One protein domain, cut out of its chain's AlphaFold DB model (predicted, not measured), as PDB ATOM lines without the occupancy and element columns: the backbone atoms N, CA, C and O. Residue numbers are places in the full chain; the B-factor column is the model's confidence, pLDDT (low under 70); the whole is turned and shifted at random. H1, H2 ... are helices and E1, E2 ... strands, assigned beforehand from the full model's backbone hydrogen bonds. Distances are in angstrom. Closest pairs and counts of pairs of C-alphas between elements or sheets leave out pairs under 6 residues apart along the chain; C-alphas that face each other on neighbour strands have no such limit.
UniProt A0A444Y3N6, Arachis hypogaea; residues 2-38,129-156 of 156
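This is residues 2 to 38 and 129 to 156 of the 156 residues of a protein of Arachis hypogaea (UniProt A0A444Y3N6). Two helices cross at about a right angle, the short H1 and the longest helix H3; a small strand hairpin, E1 and E2, begins beside H1 and reaches away from H3 to its turn at residues 19 and 20. H2 makes one end of the domain, well away from H1 and H3, and the tiny H4 sits in the gap between these three helices, reached from the far end of H3 by an arching link of 10 residues. The printed part has 65 residues, with four named helices and two named strands in the order H1, E1, E2, H2, H3, H4; the sheet has the order E1 - E2 and is antiparallel. The class is mostly helix, with 31 helix and 7 strand residues among the 38 in named elements. The whole is only just compact, close to loose, with a radius of gyration of the C-alphas of 12.5 A and spans of 37 by 28 by 20 A.

Start at H1, residues 2 to 8, and look for H3, residues 129 to 140: the two touch, their closest C-alphas being those of Thr 6 and Val 136, 6.2 A apart. Their lines stand about perpendicular, at 89 degrees, and H3 touches H1 with residues 132 to 136 alone. Next go to E1, residues 15 to 18, whose closest C-alpha pair with H1 is Phe 16 and Phe 8, 4.9 A apart. Just before it, residues 9 to 10 pair with residues 15 to 16 of E1, antiparallel. E1 forms a hairpin with E2, residues 21 to 23; they are antiparallel, with 143 degrees between their directions. Look there for N 16 and O 23 at 2.7 A, and N 23 and O 16 at 2.9 A, both within hydrogen-bond range. H2, residues 27 to 34, is apart from H1, E1 and H3. H4, residues 151 to 154, is close to but not clearly touching three helices: H1, with the closest C-alphas of Ile 2 and Leu 154 at 7.6 A; H2, with those of Ile 33 and Leu 153 at 7.6 A; and H3, with those of Lys 131 and Leu 151 at 7.9 A. In H2 and H3 every O i to N i+4 pair is within hydrogen-bond range; in H1 it is 1 of 3, beside 3 of 4 O i to N i+3 pairs, and H4 is too short for an O i to N i+4 pair.

Find C-alpha 2 at (6.886, 2.146, 40.773); from there H1 runs 10.7 A to C-alpha 8. E1 runs from Asn 15 to Leu 18, 9.5 A, and E2 from Gly 21 to Ile 23, 6.5 A. H2 covers 10.5 A from Leu 27 to Thr 34. Past the cut, find C-alpha 129 at (11.709, 14.315, 44.401), where H3 begins; it runs 16.8 A to Arg 140. H4 covers 5.6 A and ends at C-alpha 154, at (3.093, 8.631, 39.832).

The two C-alphas farthest apart, those of Pro 37 and Asn 142, are 37.8 A from each other. Residues 39 to 128 are not printed, and C-alphas 38 and 129 are 17.6 A apart across this cut, which lies in the link from H2 to H3. Of the links that are printed whole, E1 to E2 and E2 to H2 are tight, while H1 to E1 and H3 to H4 are short. Look at the B-factor column: the mean pLDDT of the printed part is 86.7, and residues 144 to 147 and residue 156, the chain's last, are under 70.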
ATOM      1  N   ILE A   2       5.970   1.112  40.226       72.38
ATOM      2  CA  ILE A   2       6.886   2.146  40.773       72.38
ATOM      3  C   ILE A   2       8.374   1.751  40.727       72.38
ATOM      4  O   ILE A   2       9.195   2.553  40.308       72.38
ATOM      5  N   GLY A   3       8.733   0.505  41.056       73.50
ATOM      6  CA  GLY A   3      10.139   0.074  41.005       73.50
ATOM      7  C   GLY A   3      10.792   0.134  39.616       73.50
ATOM      8  O   GLY A   3      12.006   0.245  39.525       73.50
ATOM      9  N   ALA A   4      10.006   0.078  38.536       80.81
ATOM     10  CA  ALA A   4      10.530   0.187  37.175       80.81
ATOM     11  C   ALA A   4      10.682   1.651  36.737       80.81
ATOM     12  O   ALA A   4      11.656   1.988  36.069       80.81
ATOM     13  N   VAL A   5       9.752   2.535  37.133       81.25
ATOM     14  CA  VAL A   5       9.792   3.955  36.735       81.25
ATOM     15  C   VAL A   5      11.030   4.659  37.291       81.25
ATOM     16  O   VAL A   5      11.627   5.515  36.646       81.25
ATOM     17  N   THR A   6      11.487   4.238  38.465       83.69
ATOM     18  CA  THR A   6      12.662   4.805  39.132       83.69
ATOM     19  C   THR A   6      13.980   4.429  38.475       83.69
ATOM     20  O   THR A   6      14.961   5.137  38.677       83.69
ATOM     21  N   CYS A   7      14.028   3.373  37.654       85.31
ATOM     22  CA  CYS A   7      15.206   3.074  36.832       85.31
ATOM     23  C   CYS A   7      15.516   4.211  35.849       85.31
ATOM     24  O   CYS A   7      16.660   4.373  35.438       85.31
ATOM     25  N   PHE A   8      14.502   5.005  35.503       90.38
ATOM     26  CA  PHE A   8      14.630   6.164  34.630       90.38
ATOM     27  C   PHE A   8      14.818   7.470  35.411       90.38
ATOM     28  O   PHE A   8      15.042   8.505  34.795       90.38
ATOM     29  N   TRP A   9      14.729   7.469  36.746       92.62
ATOM     30  CA  TRP A   9      14.812   8.694  37.543       92.62
ATOM     31  C   TRP A   9      16.243   9.237  37.624       92.62
ATOM     32  O   TRP A   9      17.161   8.571  38.108       92.62
ATOM     33  N   TYR A  10      16.416  10.494  37.220       91.62
ATOM     34  CA  TYR A  10      17.677  11.218  37.296       91.62
ATOM     35  C   TYR A  10      17.619  12.307  38.372       91.62
ATOM     36  O   TYR A  10      17.007  13.365  38.202       91.62
ATOM     37  N   ARG A  11      18.308  12.052  39.491       88.69
ATOM     38  CA  ARG A  11      18.277  12.885  40.706       88.69
ATOM     39  C   ARG A  11      18.755  14.323  40.491       88.69
ATOM     40  O   ARG A  11      18.246  15.223  41.142       88.69
ATOM     41  N   THR A  12      19.720  14.555  39.605       89.50
ATOM     42  CA  THR A  12      20.293  15.900  39.414       89.50
ATOM     43  C   THR A  12      19.293  16.864  38.784       89.50
ATOM     44  O   THR A  12      19.285  18.042  39.120       89.50
ATOM     45  N   THR A  13      18.447  16.374  37.873       91.38
ATOM     46  CA  THR A  13      17.450  17.209  37.184       91.38
ATOM     47  C   THR A  13      16.037  17.017  37.723       91.38
ATOM     48  O   THR A  13      15.144  17.721  37.274       91.38
ATOM     49  N   ASN A  14      15.823  16.065  38.637       93.19
ATOM     50  CA  ASN A  14      14.503  15.642  39.109       93.19
ATOM     51  C   ASN A  14      13.536  15.280  37.961       93.19
ATOM     52  O   ASN A  14      12.377  15.682  37.963       93.19
ATOM     53  N   ASN A  15      14.027  14.520  36.972       94.25
ATOM     54  CA  ASN A  15      13.243  14.074  35.814       94.25
ATOM     55  C   ASN A  15      13.485  12.590  35.518       94.25
ATOM     56  O   ASN A  15      14.550  12.053  35.824       94.25
ATOM     57  N   PHE A  16      12.533  11.957  34.845       93.06
ATOM     58  CA  PHE A  16      12.683  10.654  34.211       93.06
ATOM     59  C   PHE A  16      13.336  10.802  32.833       93.06
ATOM     60  O   PHE A  16      12.923  11.635  32.030       93.06
ATOM     61  N   HIS A  17      14.361  10.003  32.554       94.31
ATOM     62  CA  HIS A  17      15.096   9.992  31.290       94.31
ATOM     63  C   HIS A  17      14.653   8.784  30.468       94.31
ATOM     64  O   HIS A  17      15.021   7.650  30.767       94.31
ATOM     65  N   LEU A  18      13.845   9.032  29.440       91.38
ATOM     66  CA  LEU A  18      13.301   8.009  28.550       91.38
ATOM     67  C   LEU A  18      13.884   8.174  27.137       91.38
ATOM     68  O   LEU A  18      14.335   9.265  26.784       91.38
ATOM     69  N   PRO A  19      13.829   7.136  26.279       92.81
ATOM     70  CA  PRO A  19      14.268   7.251  24.886       92.81
ATOM     71  C   PRO A  19      13.537   8.343  24.088       92.81
ATOM     72  O   PRO A  19      14.087   8.881  23.134       92.81
ATOM     73  N   CYS A  20      12.305   8.681  24.479       91.69
ATOM     74  CA  CYS A  20      11.502   9.739  23.865       91.69
ATOM     75  C   CYS A  20      11.762  11.145  24.440       91.69
ATOM     76  O   CYS A  20      11.147  12.102  23.976       91.69
ATOM     77  N   GLY A  21      12.656  11.285  25.424       93.56
ATOM     78  CA  GLY A  21      12.994  12.561  26.053       93.56
ATOM     79  C   GLY A  21      12.877  12.544  27.576       93.56
ATOM     80  O   GLY A  21      12.592  11.520  28.201       93.56
ATOM     81  N   MET A  22      13.126  13.706  28.184       93.94
ATOM     82  CA  MET A  22      12.949  13.895  29.622       93.94
ATOM     83  C   MET A  22      11.475  14.142  29.947       93.94
ATOM     84  O   MET A  22      10.845  14.998  29.330       93.94
ATOM     85  N   ILE A  23      10.955  13.434  30.946       93.12
ATOM     86  CA  ILE A  23       9.608  13.635  31.489       93.12
ATOM     87  C   ILE A  23       9.742  13.968  32.971       93.12
ATOM     88  O   ILE A  23      10.429  13.263  33.705       93.12
ATOM     89  N   GLY A  24       9.105  15.041  33.421       90.69
ATOM     90  CA  GLY A  24       9.170  15.509  34.802       90.69
ATOM     91  C   GLY A  24       7.788  15.775  35.366       90.69
ATOM     92  O   GLY A  24       6.839  15.964  34.612       90.69
ATOM     93  N   MET A  25       7.697  15.819  36.692       92.94
ATOM     94  CA  MET A  25       6.521  16.339  37.382       92.94
ATOM     95  C   MET A  25       6.757  17.817  37.683       92.94
ATOM     96  O   MET A  25       7.745  18.173  38.327       92.94
ATOM     97  N   SER A  26       5.869  18.680  37.210       93.88
ATOM     98  CA  SER A  26       5.892  20.110  37.499       93.88
ATOM     99  C   SER A  26       4.957  20.463  38.654       93.88
ATOM    100  O   SER A  26       4.109  19.678  39.080       93.88
ATOM    101  N   LEU A  27       5.081  21.695  39.148       94.44
ATOM    102  CA  LEU A  27       4.162  22.222  40.155       94.44
ATOM    103  C   LEU A  27       2.719  22.309  39.632       94.44
ATOM    104  O   LEU A  27       1.779  22.136  40.405       94.44
ATOM    105  N   LEU A  28       2.553  22.547  38.327       94.75
ATOM    106  CA  LEU A  28       1.244  22.589  37.685       94.75
ATOM    107  C   LEU A  28       0.605  21.200  37.633       94.75
ATOM    108  O   LEU A  28      -0.586  21.088  37.899       94.75
ATOM    109  N   ASP A  29       1.392  20.152  37.373       94.44
ATOM    110  CA  ASP A  29       0.895  18.770  37.381       94.44
ATOM    111  C   ASP A  29       0.408  18.374  38.780       94.44
ATOM    112  O   ASP A  29      -0.688  17.839  38.935       94.44
ATOM    113  N   VAL A  30       1.180  18.716  39.820       94.81
ATOM    114  CA  VAL A  30       0.771  18.484  41.214       94.81
ATOM    115  C   VAL A  30      -0.523  19.226  41.533       94.81
ATOM    116  O   VAL A  30      -1.440  18.628  42.095       94.81
ATOM    117  N   ALA A  31      -0.628  20.505  41.169       94.00
ATOM    118  CA  ALA A  31      -1.837  21.292  41.399       94.00
ATOM    119  C   ALA A  31      -3.049  20.722  40.644       94.00
ATOM    120  O   ALA A  31      -4.129  20.620  41.218       94.00
ATOM    121  N   ALA A  32      -2.867  20.291  39.393       94.44
ATOM    122  CA  ALA A  32      -3.928  19.704  38.581       94.44
ATOM    123  C   ALA A  32      -4.443  18.376  39.159       94.44
ATOM    124  O   ALA A  32      -5.648  18.140  39.163       94.44
ATOM    125  N   ILE A  33      -3.548  17.531  39.681       93.00
ATOM    126  CA  ILE A  33      -3.902  16.229  40.267       93.00
ATOM    127  C   ILE A  33      -4.537  16.381  41.653       93.00
ATOM    128  O   ILE A  33      -5.500  15.692  41.982       93.00
ATOM    129  N   THR A  34      -3.977  17.252  42.493       92.38
ATOM    130  CA  THR A  34      -4.350  17.344  43.917       92.38
ATOM    131  C   THR A  34      -5.391  18.418  44.213       92.38
ATOM    132  O   THR A  34      -5.939  18.446  45.312       92.38
ATOM    133  N   GLY A  35      -5.628  19.341  43.278       93.38
ATOM    134  CA  GLY A  35      -6.411  20.554  43.514       93.38
ATOM    135  C   GLY A  35      -5.736  21.552  44.462       93.38
ATOM    136  O   GLY A  35      -6.361  22.539  44.851       93.38
ATOM    137  N   LEU A  36      -4.478  21.318  44.864       92.06
ATOM    138  CA  LEU A  36      -3.769  22.217  45.765       92.06
ATOM    139  C   LEU A  36      -3.447  23.548  45.075       92.06
ATOM    140  O   LEU A  36      -2.912  23.554  43.963       92.06
ATOM    141  N   PRO A  37      -3.692  24.684  45.745       89.56
ATOM    142  CA  PRO A  37      -3.377  25.985  45.185       89.56
ATOM    143  C   PRO A  37      -1.861  26.211  45.111       89.56
ATOM    144  O   PRO A  37      -1.103  25.885  46.032       89.56
ATOM    145  N   ILE A  38      -1.424  26.841  44.020       89.62
ATOM    146  CA  ILE A  38      -0.055  27.338  43.865       89.62
ATOM    147  C   ILE A  38       0.014  28.717  44.522       89.62
ATOM    148  O   ILE A  38      -0.289  29.735  43.904       89.62
ATOM    149  N   PHE A 129      10.344  14.325  44.934       93.25
ATOM    150  CA  PHE A 129      11.709  14.315  44.401       93.25
ATOM    151  C   PHE A 129      12.711  13.709  45.386       93.25
ATOM    152  O   PHE A 129      13.535  12.874  45.000       93.25
ATOM    153  N   GLU A 130      12.610  14.074  46.663       90.88
ATOM    154  CA  GLU A 130      13.432  13.505  47.729       90.88
ATOM    155  C   GLU A 130      13.208  11.992  47.857       90.88
ATOM    156  O   GLU A 130      14.171  11.220  47.859       90.88
ATOM    157  N   LYS A 131      11.943  11.547  47.895       88.44
ATOM    158  CA  LYS A 131      11.596  10.124  48.020       88.44
ATOM    159  C   LYS A 131      12.034   9.308  46.815       88.44
ATOM    160  O   LYS A 131      12.569   8.219  47.010       88.44
ATOM    161  N   LEU A 132      11.879   9.822  45.599       89.62
ATOM    162  CA  LEU A 132      12.386   9.168  44.392       89.62
ATOM    163  C   LEU A 132      13.913   9.072  44.400       89.62
ATOM    164  O   LEU A 132      14.464   8.012  44.107       89.62
ATOM    165  N   GLY A 133      14.602  10.149  44.785       89.75
ATOM    166  CA  GLY A 133      16.057  10.158  44.918       89.75
ATOM    167  C   GLY A 133      16.557   9.120  45.925       89.75
ATOM    168  O   GLY A 133      17.463   8.352  45.606       89.75
ATOM    169  N   GLN A 134      15.939   9.063  47.107       87.81
ATOM    170  CA  GLN A 134      16.272   8.082  48.141       87.81
ATOM    171  C   GLN A 134      15.980   6.653  47.675       87.81
ATOM    172  O   GLN A 134      16.825   5.774  47.818       87.81
ATOM    173  N   PHE A 135      14.825   6.434  47.050       86.12
ATOM    174  CA  PHE A 135      14.419   5.122  46.558       86.12
ATOM    175  C   PHE A 135      15.383   4.574  45.492       86.12
ATOM    176  O   PHE A 135      15.722   3.394  45.528       86.12
ATOM    177  N   VAL A 136      15.887   5.419  44.583       87.12
ATOM    178  CA  VAL A 136      16.925   5.020  43.612       87.12
ATOM    179  C   VAL A 136      18.235   4.635  44.301       87.12
ATOM    180  O   VAL A 136      18.877   3.666  43.892       87.12
ATOM    181  N   CYS A 137      18.645   5.374  45.335       86.44
ATOM    182  CA  CYS A 137      19.833   5.035  46.119       86.44
ATOM    183  C   CYS A 137      19.664   3.690  46.842       86.44
ATOM    184  O   CYS A 137      20.538   2.833  46.742       86.44
ATOM    185  N   ASP A 138      18.525   3.473  47.500       86.00
ATOM    186  CA  ASP A 138      18.254   2.236  48.237       86.00
ATOM    187  C   ASP A 138      18.191   1.015  47.310       86.00
ATOM    188  O   ASP A 138      18.734  -0.039  47.645       86.00
ATOM    189  N   LEU A 139      17.599   1.170  46.118       83.25
ATOM    190  CA  LEU A 139      17.592   0.140  45.076       83.25
ATOM    191  C   LEU A 139      19.003  -0.231  44.618       83.25
ATOM    192  O   LEU A 139      19.320  -1.412  44.507       83.25
ATOM    193  N   ARG A 140      19.854   0.768  44.352       83.38
ATOM    194  CA  ARG A 140      21.243   0.543  43.925       83.38
ATOM    195  C   ARG A 140      22.044  -0.212  44.982       83.38
ATOM    196  O   ARG A 140      22.852  -1.069  44.639       83.38
ATOM    197  N   ASP A 141      21.797   0.100  46.248       86.69
ATOM    198  CA  ASP A 141      22.499  -0.489  47.384       86.69
ATOM    199  C   ASP A 141      21.896  -1.838  47.831       86.69
ATOM    200  O   ASP A 141      22.337  -2.394  48.836       86.69
ATOM    201  N   ASN A 142      20.889  -2.367  47.119       81.56
ATOM    202  CA  ASN A 142      20.128  -3.569  47.491       81.56
ATOM    203  C   ASN A 142      19.573  -3.524  48.932       81.56
ATOM    204  O   ASN A 142      19.483  -4.549  49.613       81.56
ATOM    205  N   LYS A 143      19.212  -2.334  49.421       82.75
ATOM    206  CA  LYS A 143      18.645  -2.149  50.764       82.75
ATOM    207  C   LYS A 143      17.170  -2.538  50.793       82.75
ATOM    208  O   LYS A 143      16.479  -2.490  49.777       82.75
ATOM    209  N   ILE A 144      16.669  -2.884  51.985       68.25
ATOM    210  CA  ILE A 144      15.228  -3.065  52.197       68.25
ATOM    211  C   ILE A 144      14.535  -1.756  51.846       68.25
ATOM    212  O   ILE A 144      14.766  -0.712  52.456       68.25
ATOM    213  N   ILE A 145      13.668  -1.837  50.852       67.19
ATOM    214  CA  ILE A 145      13.048  -0.669  50.274       67.19
ATOM    215  C   ILE A 145      11.817  -0.279  51.089       67.19
ATOM    216  O   ILE A 145      10.784  -0.953  51.055       67.19
ATOM    217  N   ASN A 146      11.891   0.870  51.761       62.09
ATOM    218  CA  ASN A 146      10.741   1.452  52.435       62.09
ATOM    219  C   ASN A 146      10.067   2.559  51.575       62.09
ATOM    220  O   ASN A 146      10.168   3.736  51.895       62.09
ATOM    221  N   THR A 147       9.361   2.188  50.494       63.62
ATOM    222  CA  THR A 147       8.398   2.999  49.687       63.62
ATOM    223  C   THR A 147       7.234   3.667  50.435       63.62
ATOM    224  O   THR A 147       6.066   3.476  50.097       63.62
ATOM    225  N   GLY A 148       7.506   4.415  51.496       70.75
ATOM    226  CA  GLY A 148       6.524   5.373  51.997       70.75
ATOM    227  C   GLY A 148       6.533   6.638  51.154       70.75
ATOM    228  O   GLY A 148       7.446   6.846  50.354       70.75
ATOM    229  N   GLY A 149       5.553   7.506  51.366       82.75
ATOM    230  CA  GLY A 149       5.509   8.793  50.693       82.75
ATOM    231  C   GLY A 149       4.453   8.896  49.588       82.75
ATOM    232  O   GLY A 149       3.825   7.906  49.210       82.75
ATOM    233  N   PRO A 150       4.292  10.099  49.023       86.31
ATOM    234  CA  PRO A 150       3.260  10.473  48.055       86.31
ATOM    235  C   PRO A 150       3.519   9.940  46.636       86.31
ATOM    236  O   PRO A 150       3.156  10.567  45.644       86.31
ATOM    237  N   LEU A 151       4.159   8.772  46.508       86.06
ATOM    238  CA  LEU A 151       4.452   8.157  45.208       86.06
ATOM    239  C   LEU A 151       3.180   7.724  44.462       86.06
ATOM    240  O   LEU A 151       3.261   7.394  43.282       86.06
ATOM    241  N   TRP A 152       2.018   7.763  45.122       86.00
ATOM    242  CA  TRP A 152       0.713   7.565  44.495       86.00
ATOM    243  C   TRP A 152       0.456   8.554  43.348       86.00
ATOM    244  O   TRP A 152      -0.200   8.178  42.381       86.00
ATOM    245  N   LEU A 153       1.042   9.764  43.379       87.06
ATOM    246  CA  LEU A 153       0.940  10.724  42.268       87.06
ATOM    247  C   LEU A 153       1.548  10.204  40.957       87.06
ATOM    248  O   LEU A 153       1.224  10.718  39.894       87.06
ATOM    249  N   LEU A 154       2.441   9.210  41.012       83.88
ATOM    250  CA  LEU A 154       3.093   8.631  39.832       83.88
ATOM    251  C   LEU A 154       2.297   7.475  39.210       83.88
ATOM    252  O   LEU A 154       2.780   6.851  38.267       83.88
ATOM    253  N   GLN A 155       1.149   7.117  39.790       76.44
ATOM    254  CA  GLN A 155       0.348   5.958  39.382       76.44
ATOM    255  C   GLN A 155      -0.977   6.331  38.700       76.44
ATOM    256  O   GLN A 155      -1.721   5.419  38.342       76.44
ATOM    257  N   LEU A 156      -1.269   7.628  38.565       62.50
ATOM    258  CA  LEU A 156      -2.440   8.170  37.866       62.50
ATOM    259  C   LEU A 156      -2.183   8.259  36.360       62.50
ATOM    260  O   LEU A 156      -3.127   7.941  35.604       62.50
TER     261      LEU A 156